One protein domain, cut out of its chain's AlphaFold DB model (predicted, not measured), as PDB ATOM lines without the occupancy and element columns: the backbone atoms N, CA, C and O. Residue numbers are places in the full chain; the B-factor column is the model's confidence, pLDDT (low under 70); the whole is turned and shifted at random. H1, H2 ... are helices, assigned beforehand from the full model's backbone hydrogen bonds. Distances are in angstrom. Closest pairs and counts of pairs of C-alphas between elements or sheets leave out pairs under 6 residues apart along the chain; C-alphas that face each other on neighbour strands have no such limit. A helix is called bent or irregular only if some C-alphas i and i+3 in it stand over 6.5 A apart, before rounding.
ATOM      1  N   HIS A 170      10.384-121.254-101.994       91.31
ATOM      2  CA  HIS A 170       9.942-121.228-100.595       91.31
ATOM      3  C   HIS A 170       9.404-119.825-100.241       91.31
ATOM      4  O   HIS A 170       9.962-119.085 -99.428       91.31
ATOM      5  N   TRP A 171       8.309-119.422-100.895       93.38
ATOM      6  CA  TRP A 171       7.785-118.046-100.915       93.38
ATOM      7  C   TRP A 171       7.559-117.437 -99.528       93.38
ATOM      8  O   TRP A 171       7.911-116.283 -99.266       93.38
ATOM      9  N   GLN A 172       6.975-118.204 -98.611       90.25
ATOM     10  CA  GLN A 172       6.650-117.730 -97.271       90.25
ATOM     11  C   GLN A 172       7.904-117.657 -96.376       90.25
ATOM     12  O   GLN A 172       7.977-116.790 -95.504       90.25
ATOM     13  N   LEU A 173       8.914-118.507 -96.616       90.62
ATOM     14  CA  LEU A 173      10.231-118.417 -95.975       90.62
ATOM     15  C   LEU A 173      10.965-117.147 -96.423       90.62
ATOM     16  O   LEU A 173      11.386-116.358 -95.578       90.62
ATOM     17  N   ALA A 174      11.023-116.910 -97.737       94.81
ATOM     18  CA  ALA A 174      11.581-115.690 -98.316       94.81
ATOM     19  C   ALA A 174      10.897-114.439 -97.736       94.81
ATOM     20  O   ALA A 174      11.562-113.519 -97.263       94.81
ATOM     21  N   THR A 175       9.559-114.439 -97.670       93.94
ATOM     22  CA  THR A 175       8.777-113.359 -97.043       93.94
ATOM     23  C   THR A 175       9.214-113.103 -95.598       93.94
ATOM     24  O   THR A 175       9.439-111.953 -95.228       93.94
ATOM     25  N   ALA A 176       9.385-114.155 -94.787       90.38
ATOM     26  CA  ALA A 176       9.825-114.029 -93.398       90.38
ATOM     27  C   ALA A 176      11.267-113.499 -93.270       90.38
ATOM     28  O   ALA A 176      11.540-112.683 -92.390       90.38
ATOM     29  N   GLN A 177      12.175-113.915 -94.158       93.06
ATOM     30  CA  GLN A 177      13.563-113.435 -94.217       93.06
ATOM     31  C   GLN A 177      13.629-111.936 -94.546       93.06
ATOM     32  O   GLN A 177      14.281-111.170 -93.830       93.06
ATOM     33  N   PHE A 178      12.881-111.486 -95.559       95.38
ATOM     34  CA  PHE A 178      12.798-110.064 -95.894       95.38
ATOM     35  C   PHE A 178      12.071-109.247 -94.814       95.38
ATOM     36  O   PHE A 178      12.512-108.143 -94.507       95.38
ATOM     37  N   ASP A 179      11.030-109.778 -94.162       93.06
ATOM     38  CA  ASP A 179      10.353-109.095 -93.047       93.06
ATOM     39  C   ASP A 179      11.244-108.931 -91.804       93.06
ATOM     40  O   ASP A 179      11.119-107.936 -91.084       93.06
ATOM     41  N   LEU A 180      12.160-109.865 -91.534       89.44
ATOM     42  CA  LEU A 180      13.159-109.732 -90.465       89.44
ATOM     43  C   LEU A 180      14.207-108.656 -90.786       89.44
ATOM     44  O   LEU A 180      14.568-107.862 -89.914       89.44
ATOM     45  N   LEU A 181      14.633-108.566 -92.047       91.50
ATOM     46  CA  LEU A 181      15.522-107.505 -92.520       91.50
ATOM     47  C   LEU A 181      14.836-106.124 -92.481       91.50
ATOM     48  O   LEU A 181      15.404-105.171 -91.945       91.50
ATOM     49  N   LEU A 182      13.588-106.017 -92.949       93.19
ATOM     50  CA  LEU A 182      12.804-104.772 -92.952       93.19
ATOM     51  C   LEU A 182      12.470-104.253 -91.542       93.19
ATOM     52  O   LEU A 182      12.392-103.043 -91.342       93.19
ATOM     53  N   GLN A 183      12.358-105.124 -90.531       89.56
ATOM     54  CA  GLN A 183      12.228-104.703 -89.124       89.56
ATOM     55  C   GLN A 183      13.439-103.906 -88.604       89.56
ATOM     56  O   GLN A 183      13.325-103.204 -87.597       89.56
ATOM     57  N   ARG A 184      14.596-104.018 -89.266       86.25
ATOM     58  CA  ARG A 184      15.867-103.377 -88.882       86.25
ATOM     59  C   ARG A 184      16.282-102.285 -89.860       86.25
ATOM     60  O   ARG A 184      16.795-101.249 -89.446       86.25
ATOM     61  N   GLN A 185      16.033-102.517 -91.142       90.50
ATOM     62  CA  GLN A 185      16.302-101.608 -92.246       90.50
ATOM     63  C   GLN A 185      15.008-101.409 -93.058       90.50
ATOM     64  O   GLN A 185      14.886-101.960 -94.151       90.50
ATOM     65  N   PRO A 186      14.023-100.638 -92.555       91.50
ATOM     66  CA  PRO A 186      12.733-100.456 -93.237       91.50
ATOM     67  C   PRO A 186      12.868 -99.778 -94.609       91.50
ATOM     68  O   PRO A 186      12.005 -99.932 -95.464       91.50
ATOM     69  N   GLU A 187      13.980 -99.076 -94.836       91.88
ATOM     70  CA  GLU A 187      14.330 -98.422 -96.100       91.88
ATOM     71  C   GLU A 187      15.103 -99.345 -97.074       91.88
ATOM     72  O   GLU A 187      15.575 -98.895 -98.117       91.88
ATOM     73  N   ASN A 188      15.279-100.638 -96.762       93.50
ATOM     74  CA  ASN A 188      16.041-101.557 -97.615       93.50
ATOM     75  C   ASN A 188      15.236-101.959 -98.864       93.50
ATOM     76  O   ASN A 188      14.433-102.894 -98.856       93.50
ATOM     77  N   ALA A 189      15.495-101.263 -99.971       93.94
ATOM     78  CA  ALA A 189      14.811-101.485-101.240       93.94
ATOM     79  C   ALA A 189      15.014-102.894-101.837       93.94
ATOM     80  O   ALA A 189      14.127-103.378-102.540       93.94
ATOM     81  N   ASN A 190      16.127-103.581-101.544       94.69
ATOM     82  CA  ASN A 190      16.333-104.965-101.990       94.69
ATOM     83  C   ASN A 190      15.449-105.945-101.204       94.69
ATOM     84  O   ASN A 190      14.956-106.914-101.777       94.69
ATOM     85  N   ALA A 191      15.200-105.681 -99.919       95.75
ATOM     86  CA  ALA A 191      14.273-106.469 -99.111       95.75
ATOM     87  C   ALA A 191      12.809-106.242 -99.536       95.75
ATOM     88  O   ALA A 191      12.044-107.200 -99.632       95.75
ATOM     89  N   HIS A 192      12.433-105.004 -99.889       95.94
ATOM     90  CA  HIS A 192      11.132-104.723-100.520       95.94
ATOM     91  C   HIS A 192      10.983-105.421-101.879       95.94
ATOM     92  O   HIS A 192       9.946-106.033-102.127       95.94
ATOM     93  N   LEU A 193      12.024-105.413-102.725       95.81
ATOM     94  CA  LEU A 193      12.040-106.170-103.985       95.81
ATOM     95  C   LEU A 193      11.832-107.667-103.737       95.81
ATOM     96  O   LEU A 193      10.957-108.275-104.347       95.81
ATOM     97  N   GLY A 194      12.602-108.252-102.819       96.31
ATOM     98  CA  GLY A 194      12.498-109.663-102.467       96.31
ATOM     99  C   GLY A 194      11.114-110.046-101.933       96.31
ATOM    100  O   GLY A 194      10.547-111.060-102.342       96.31
ATOM    101  N   LYS A 195      10.511-109.204-101.086       95.88
ATOM    102  CA  LYS A 195       9.147-109.413-100.579       95.88
ATOM    103  C   LYS A 195       8.083-109.279-101.678       95.88
ATOM    104  O   LYS A 195       7.163-110.093-101.726       95.88
ATOM    105  N   MET A 196       8.230-108.318-102.595       96.12
ATOM    106  CA  MET A 196       7.381-108.211-103.790       96.12
ATOM    107  C   MET A 196       7.500-109.470-104.664       96.12
ATOM    108  O   MET A 196       6.489-110.035-105.077       96.12
ATOM    109  N   MET A 197       8.721-109.951-104.905       96.19
ATOM    110  CA  MET A 197       8.980-111.182-105.659       96.19
ATOM    111  C   MET A 197       8.363-112.416-104.986       96.19
ATOM    112  O   MET A 197       7.766-113.239-105.677       96.19
ATOM    113  N   ALA A 198       8.419-112.509-103.653       96.12
ATOM    114  CA  ALA A 198       7.771-113.577-102.891       96.12
ATOM    115  C   ALA A 198       6.244-113.580-103.075       96.12
ATOM    116  O   ALA A 198       5.653-114.625-103.344       96.12
ATOM    117  N   GLN A 199       5.608-112.407-102.982       94.94
ATOM    118  CA  GLN A 199       4.163-112.254-103.183       94.94
ATOM    119  C   GLN A 199       3.730-112.562-104.626       94.94
ATOM    120  O   GLN A 199       2.652-113.119-104.835       94.94
ATOM    121  N   LEU A 200       4.558-112.218-105.615       94.56
ATOM    122  CA  LEU A 200       4.293-112.454-107.039       94.56
ATOM    123  C   LEU A 200       4.747-113.843-107.537       94.56
ATOM    124  O   LEU A 200       4.566-114.141-108.716       94.56
ATOM    125  N   GLN A 201       5.321-114.688-106.667       95.38
ATOM    126  CA  GLN A 201       5.878-116.015-106.993       95.38
ATOM    127  C   GLN A 201       6.951-115.972-108.102       95.38
ATOM    128  O   GLN A 201       6.984-116.784-109.029       95.38
ATOM    129  N   VAL A 202       7.845-114.987-107.998       95.69
ATOM    130  CA  VAL A 202       8.921-114.678-108.950       95.69
ATOM    131  C   VAL A 202      10.260-115.147-108.374       95.69
ATOM    132  O   VAL A 202      10.687-114.655-107.332       95.69
ATOM    133  N   ARG A 203      10.964-116.061-109.057       95.19
ATOM    134  CA  ARG A 203      12.223-116.643-108.542       95.19
ATOM    135  C   ARG A 203      13.419-115.710-108.716       95.19
ATOM    136  O   ARG A 203      14.329-115.690-107.896       95.19
ATOM    137  N   ARG A 204      13.439-114.965-109.827       93.56
ATOM    138  CA  ARG A 204      14.549-114.100-110.275       93.56
ATOM    139  C   ARG A 204      14.021-112.801-110.865       93.56
ATOM    140  O   ARG A 204      12.957-112.802-111.472       93.56
ATOM    141  N   GLU A 205      14.796-111.720-110.782       92.12
ATOM    142  CA  GLU A 205      14.423-110.408-111.349       92.12
ATOM    143  C   GLU A 205      14.021-110.480-112.835       92.12
ATOM    144  O   GLU A 205      13.113-109.784-113.274       92.12
ATOM    145  N   GLU A 206      14.655-111.360-113.618       90.81
ATOM    146  CA  GLU A 206      14.324-111.583-115.034       90.81
ATOM    147  C   GLU A 206      12.875-112.055-115.249       90.81
ATOM    148  O   GLU A 206      12.287-111.809-116.303       90.81
ATOM    149  N   GLU A 207      12.274-112.708-114.254       92.62
ATOM    150  CA  GLU A 207      10.899-113.195-114.310       92.62
ATOM    151  C   GLU A 207       9.858-112.119-113.962       92.62
ATOM    152  O   GLU A 207       8.685-112.316-114.273       92.62
ATOM    153  N   LEU A 208      10.267-110.946-113.452       92.50
ATOM    154  CA  LEU A 208       9.393-109.766-113.314       92.50
ATOM    155  C   LEU A 208       8.807-109.329-114.668       92.50
ATOM    156  O   LEU A 208       7.717-108.773-114.733       92.50
ATOM    157  N   LEU A 209       9.478-109.658-115.778       90.19
ATOM    158  CA  LEU A 209       8.951-109.467-117.133       90.19
ATOM    159  C   LEU A 209       7.616-110.200-117.376       90.19
ATOM    160  O   LEU A 209       6.854-109.806-118.253       90.19
ATOM    161  N   LYS A 210       7.313-111.247-116.595       89.62
ATOM    162  CA  LYS A 210       6.096-112.063-116.716       89.62
ATOM    163  C   LYS A 210       4.924-111.536-115.879       89.62
ATOM    164  O   LYS A 210       3.801-111.980-116.096       89.62
ATOM    165  N   THR A 211       5.151-110.625-114.926       87.75
ATOM    166  CA  THR A 211       4.115-110.204-113.957       87.75
ATOM    167  C   THR A 211       3.148-109.158-114.506       87.75
ATOM    168  O   THR A 211       2.143-108.859-113.865       87.75
ATOM    169  N   GLY A 212       3.456-108.552-115.657       85.06
ATOM    170  CA  GLY A 212       2.673-107.438-116.186       85.06
ATOM    171  C   GLY A 212       2.584-106.271-115.196       85.06
ATOM    172  O   GLY A 212       3.547-105.962-114.490       85.06
ATOM    173  N   ASN A 213       1.399-105.675-115.097       86.44
ATOM    174  CA  ASN A 213       1.056-104.617-114.144       86.44
ATOM    175  C   ASN A 213       0.940-105.059-112.666       86.44
ATOM    176  O   ASN A 213       0.659-104.221-111.811       86.44
ATOM    177  N   ALA A 214       1.156-106.335-112.319       89.56
ATOM    178  CA  ALA A 214       0.965-106.809-110.942       89.56
ATOM    179  C   ALA A 214       1.968-106.222-109.924       89.56
ATOM    180  O   ALA A 214       1.655-106.171-108.737       89.56
ATOM    181  N   MET A 215       3.141-105.738-110.362       89.50
ATOM    182  CA  MET A 215       4.114-105.074-109.477       89.50
ATOM    183  C   MET A 215       3.528-103.825-108.803       89.50
ATOM    184  O   MET A 215       3.569-103.718-107.579       89.50
ATOM    185  N   GLU A 216       2.904-102.932-109.577       88.00
ATOM    186  CA  GLU A 216       2.294-101.679-109.090       88.00
ATOM    187  C   GLU A 216       1.138-101.905-108.102       88.00
ATOM    188  O   GLU A 216       0.760-100.996-107.367       88.00
ATOM    189  N   GLN A 217       0.562-103.111-108.086       88.25
ATOM    190  CA  GLN A 217      -0.525-103.493-107.182       88.25
ATOM    191  C   GLN A 217      -0.015-103.951-105.804       88.25
ATOM    192  O   GLN A 217      -0.821-104.209-104.908       88.25
ATOM    193  N   THR A 218       1.306-104.056-105.614       91.00
ATOM    194  CA  THR A 218       1.921-104.383-104.321       91.00
ATOM    195  C   THR A 218       2.282-103.121-103.536       91.00
ATOM    196  O   THR A 218       2.799-102.147-104.079       91.00
ATOM    197  N   GLU A 219       2.065-103.155-102.222       91.06
ATOM    198  CA  GLU A 219       2.505-102.110-101.283       91.06
ATOM    199  C   GLU A 219       4.038-101.931-101.329       91.06
ATOM    200  O   GLU A 219       4.564-100.821-101.276       91.06
ATOM    201  N   GLN A 220       4.751-103.041-101.525       92.12
ATOM    202  CA  GLN A 220       6.208-103.133-101.551       92.12
ATOM    203  C   GLN A 220       6.827-102.402-102.752       92.12
ATOM    204  O   GLN A 220       7.930-101.875-102.628       92.12
ATOM    205  N   TYR A 221       6.129-102.311-103.892       91.44
ATOM    206  CA  TYR A 221       6.590-101.520-105.037       91.44
ATOM    207  C   TYR A 221       6.664-100.021-104.698       91.44
ATOM    208  O   TYR A 221       7.630 -99.355-105.071       91.44
ATOM    209  N   ALA A 222       5.691 -99.485-103.951       91.38
ATOM    210  CA  ALA A 222       5.695 -98.077-103.555       91.38
ATOM    211  C   ALA A 222       6.859 -97.754-102.601       91.38
ATOM    212  O   ALA A 222       7.589 -96.788-102.827       91.38
ATOM    213  N   GLU A 223       7.084 -98.599-101.589       92.44
ATOM    214  CA  GLU A 223       8.206 -98.456-100.647       92.44
ATOM    215  C   GLU A 223       9.572 -98.620-101.338       92.44
ATOM    216  O   GLU A 223      10.484 -97.813-101.128       92.44
ATOM    217  N   LEU A 224       9.704 -99.592-102.250       92.75
ATOM    218  CA  LEU A 224      10.880 -99.738-103.112       92.75
ATOM    219  C   LEU A 224      11.139 -98.441-103.887       92.75
ATOM    220  O   LEU A 224      12.241 -97.900-103.830       92.75
ATOM    221  N   MET A 225      10.136 -97.909-104.586       91.81
ATOM    222  CA  MET A 225      10.288 -96.716-105.427       91.81
ATOM    223  C   MET A 225      10.483 -95.414-104.630       91.81
ATOM    224  O   MET A 225      10.996 -94.427-105.174       91.81
ATOM    225  N   GLN A 226      10.154 -95.409-103.337       92.75
ATOM    226  CA  GLN A 226      10.508 -94.341-102.405       92.75
ATOM    227  C   GLN A 226      11.998 -94.398-102.020       92.75
ATOM    228  O   GLN A 226      12.704 -93.397-102.189       92.75
ATOM    229  N   HIS A 227      12.479 -95.556-101.557       90.81
ATOM    230  CA  HIS A 227      13.786 -95.692-100.897       90.81
ATOM    231  C   HIS A 227      14.953 -96.132-101.800       90.81
ATOM    232  O   HIS A 227      16.111 -95.895-101.459       90.81
ATOM    233  N   ALA A 228      14.692 -96.728-102.965       92.12
ATOM    234  CA  ALA A 228      15.732 -97.160-103.902       92.12
ATOM    235  C   ALA A 228      16.571 -95.995-104.473       92.12
ATOM    236  O   ALA A 228      16.096 -94.872-104.674       92.12
ATOM    237  N   ASP A 229      17.834 -96.265-104.814       93.12
ATOM    238  CA  ASP A 229      18.684 -95.287-105.496       93.12
ATOM    239  C   ASP A 229      18.197 -95.008-106.946       93.12
ATOM    240  O   ASP A 229      17.375 -95.752-107.490       93.12
ATOM    241  N   PRO A 230      18.642 -93.916-107.601       93.19
ATOM    242  CA  PRO A 230      18.168 -93.561-108.941       93.19
ATOM    243  C   PRO A 230      18.444 -94.610-110.032       93.19
ATOM    244  O   PRO A 230      17.639 -94.739-110.950       93.19
ATOM    245  N   ALA A 231      19.549 -95.357-109.951       93.44
ATOM    246  CA  ALA A 231      19.892 -96.390-110.926       93.44
ATOM    247  C   ALA A 231      19.096 -97.681-110.683       93.44
ATOM    248  O   ALA A 231      18.638 -98.307-111.639       93.44
ATOM    249  N   PHE A 232      18.874 -98.053-109.419       92.88
ATOM    250  CA  PHE A 232      18.033 -99.200-109.076       92.88
ATOM    251  C   PHE A 232      16.551 -98.954-109.414       92.88
ATOM    252  O   PHE A 232      15.898 -99.835-109.968       92.88
ATOM    253  N   ARG A 233      16.036 -97.732-109.216       92.69
ATOM    254  CA  ARG A 233      14.681 -97.356-109.671       92.69
ATOM    255  C   ARG A 233      14.522 -97.419-111.181       92.69
ATOM    256  O   ARG A 233      13.550 -97.989-111.658       92.69
ATOM    257  N   GLU A 234      15.488 -96.893-111.930       92.50
ATOM    258  CA  GLU A 234      15.490 -96.995-113.393       92.50
ATOM    259  C   GLU A 234      15.520 -98.467-113.854       92.50
ATOM    260  O   GLU A 234      14.795 -98.837-114.776       92.50
ATOM    261  N   LYS A 235      16.268 -99.344-113.167       93.44
ATOM    262  CA  LYS A 235      16.265-100.797-113.422       93.44
ATOM    263  C   LYS A 235      14.865-101.410-113.245       93.44
ATOM    264  O   LYS A 235      14.415-102.141-114.125       93.44
ATOM    265  N   ILE A 236      14.167-101.105-112.146       93.12
ATOM    266  CA  ILE A 236      12.820-101.640-111.870       93.12
ATOM    267  C   ILE A 236      11.766-101.063-112.829       93.12
ATOM    268  O   ILE A 236      10.996-101.833-113.401       93.12
ATOM    269  N   LEU A 237      11.803 -99.759-113.122       91.19
ATOM    270  CA  LEU A 237      10.958 -99.136-114.154       91.19
ATOM    271  C   LEU A 237      11.165 -99.783-115.535       91.19
ATOM    272  O   LEU A 237      10.210 -99.980-116.286       91.19
ATOM    273  N   GLN A 238      12.396-100.171-115.882       91.31
ATOM    274  CA  GLN A 238      12.670-100.888-117.130       91.31
ATOM    275  C   GLN A 238      12.138-102.327-117.147       91.31
ATOM    276  O   GLN A 238      11.817-102.813-118.235       91.31
ATOM    277  N   TYR A 239      12.040-103.020-116.007       92.00
ATOM    278  CA  TYR A 239      11.327-104.302-115.937       92.00
ATOM    279  C   TYR A 239       9.820-104.092-116.081       92.00
ATOM    280  O   TYR A 239       9.200-104.759-116.903       92.00
ATOM    281  N   GLU A 240       9.247-103.131-115.359       91.06
ATOM    282  CA  GLU A 240       7.816-102.815-115.367       91.06
ATOM    283  C   GLU A 240       7.299-102.428-116.762       91.06
ATOM    284  O   GLU A 240       6.354-103.049-117.253       91.06
ATOM    285  N   LYS A 241       7.958-101.491-117.461       91.25
ATOM    286  CA  LYS A 241       7.585-101.120-118.840       91.25
ATOM    287  C   LYS A 241       7.582-102.331-119.779       91.25
ATOM    288  O   LYS A 241       6.634-102.532-120.535       91.25
ATOM    289  N   LYS A 242       8.618-103.176-119.703       91.94
ATOM    290  CA  LYS A 242       8.720-104.397-120.521       91.94
ATOM    291  C   LYS A 242       7.677-105.445-120.127       91.94
ATOM    292  O   LYS A 242       7.177-106.133-121.010       91.94
ATOM    293  N   ALA A 243       7.334-105.552-118.844       92.31
ATOM    294  CA  ALA A 243       6.317-106.469-118.345       92.31
ATOM    295  C   ALA A 243       4.917-106.074-118.837       92.31
ATOM    296  O   ALA A 243       4.211-106.906-119.407       92.31
ATOM    297  N   LYS A 244       4.548-104.791-118.710       92.44
ATOM    298  CA  LYS A 244       3.311-104.223-119.277       92.44
ATOM    299  C   LYS A 244       3.234-104.442-120.792       92.44
ATOM    300  O   LYS A 244       2.212-104.901-121.293       92.44
ATOM    301  N   TYR A 245       4.331-104.199-121.515       93.12
ATOM    302  CA  TYR A 245       4.399-104.441-122.960       93.12
ATOM    303  C   TYR A 245       4.208-105.927-123.320       93.12
ATOM    304  O   TYR A 245       3.399-106.247-124.191       93.12
ATOM    305  N   GLN A 246       4.884-106.858-122.633       92.06
ATOM    306  CA  GLN A 246       4.715-108.302-122.864       92.06
ATOM    307  C   GLN A 246       3.293-108.780-122.533       92.06
ATOM    308  O   GLN A 246       2.713-109.551-123.299       92.06
ATOM    309  N   GLN A 247       2.700-108.284-121.445       92.19
ATOM    310  CA  GLN A 247       1.301-108.539-121.093       92.19
ATOM    311  C   GLN A 247       0.353-108.043-122.197       92.19
ATOM    312  O   GLN A 247      -0.519-108.798-122.624       92.19
ATOM    313  N   ALA A 248       0.554-106.833-122.727       92.94
ATOM    314  CA  ALA A 248      -0.262-106.282-123.808       92.94
ATOM    315  C   ALA A 248      -0.126-107.051-125.136       92.94
ATOM    316  O   ALA A 248      -1.130-107.273-125.814       92.94
ATOM    317  N   VAL A 249       1.080-107.518-125.494       92.31
ATOM    318  CA  VAL A 249       1.286-108.418-126.647       92.31
ATOM    319  C   VAL A 249       0.474-109.704-126.473       92.31
ATOM    320  O   VAL A 249      -0.291-110.068-127.363       92.31
ATOM    321  N   LEU A 250       0.556-110.349-125.304       91.38
ATOM    322  CA  LEU A 250      -0.198-111.573-125.004       91.38
ATOM    323  C   LEU A 250      -1.719-111.344-124.955       91.38
ATOM    324  O   LEU A 250      -2.484-112.236-125.324       91.38
TER     325      LEU A 250
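Overview. This is residues 170 to 250 of the 598 residues of an uncharacterized protein of Ruminococcus sp. CAG:254 (UniProt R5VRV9). Three helices packed side by side, H1, H2 and H5, with H2 in the middle, make one part of the domain; the long helix H6, with the short helices H3 and H4 packed on its residues 239 to 247, makes the other. H1 and H6 lie toward opposite ends of the longest axis, and H2 is the helix nearest the mean of the C-alphas. The printed part has 81 residues, with six named helices in the order H1 to H6 and no named strand, and its class is all helix. It is compact, with a radius of gyration of the C-alphas of 12.3 A and spans of 40 by 29 by 18 A.

Along the chain. H1 holds residues 171 to 182 and is 16.3 A long, starting at C-alpha 171 at (7.785, -118.046, -100.915). H2, residues 189 to 199, measures 15.3 A. H3, residues 205 to 210, measures 10.0 A and is neither bent nor irregular, but only just: C-alphas 206 and 209 are 6.1 A apart. H4, residues 212 to 217, measures 10.3 A and is irregular, with C-alphas 212 and 215 at 7.3 A. H5, residues 219 to 227, measures 13.0 A. H6, residues 230 to 250, is the longest at 30.3 A, from C-alpha 230 at (18.168, -93.561, -108.941) to C-alpha 250 at (-0.198, -111.573, -125.004).

Arrangement. H1 and H2 form a helical hairpin: they touch at a shallow tilt of 24 degrees, opposite ways, with the closest C-alphas, those of Trp 171 and Ala 198, 4.9 A apart. H2 also touches H5 at a shallow tilt of 13 degrees, opposite ways; the closest C-alphas are those of Ala 189 and Leu 224, at 4.7 A. H1 and H5 are apart, and so are H2 and H6. H3 touches H6, with residues 239 to 247 of H6 alone, at a shallow tilt of 29 degrees, the same way; the closest C-alphas, Leu 209 and Ala 243, are 4.2 A apart. H4 touches residues 240 to 247 of H6 alone at a steep tilt of 51 degrees, opposite ways, with the C-alphas of Gly 212 and Ala 243 closest at 4.3 A. H3 and H4 meet only through their link. H5 and H6 are close but not clearly touching, the closest C-alphas being those of Met 225 and Arg 233 at 6.1 A; their tilt of 36 degrees is only just steep. Every O i to N i+4 pair is within hydrogen-bond range in H1, H2 and H5, against 16 of 17 in H6 and 0 of 2 in both H3 and H4, where 2 of 3 O i to N i+3 pairs are within range.

Size, cuts and confidence. The two C-alphas farthest apart, those of Arg 184 and Val 249, are 40.8 A apart. The printed part has no cut. The link from H1 to H2 is short, the other four are tight, and no link is long. The mean pLDDT of the printed part is 92.3, and no printed residue is under 70.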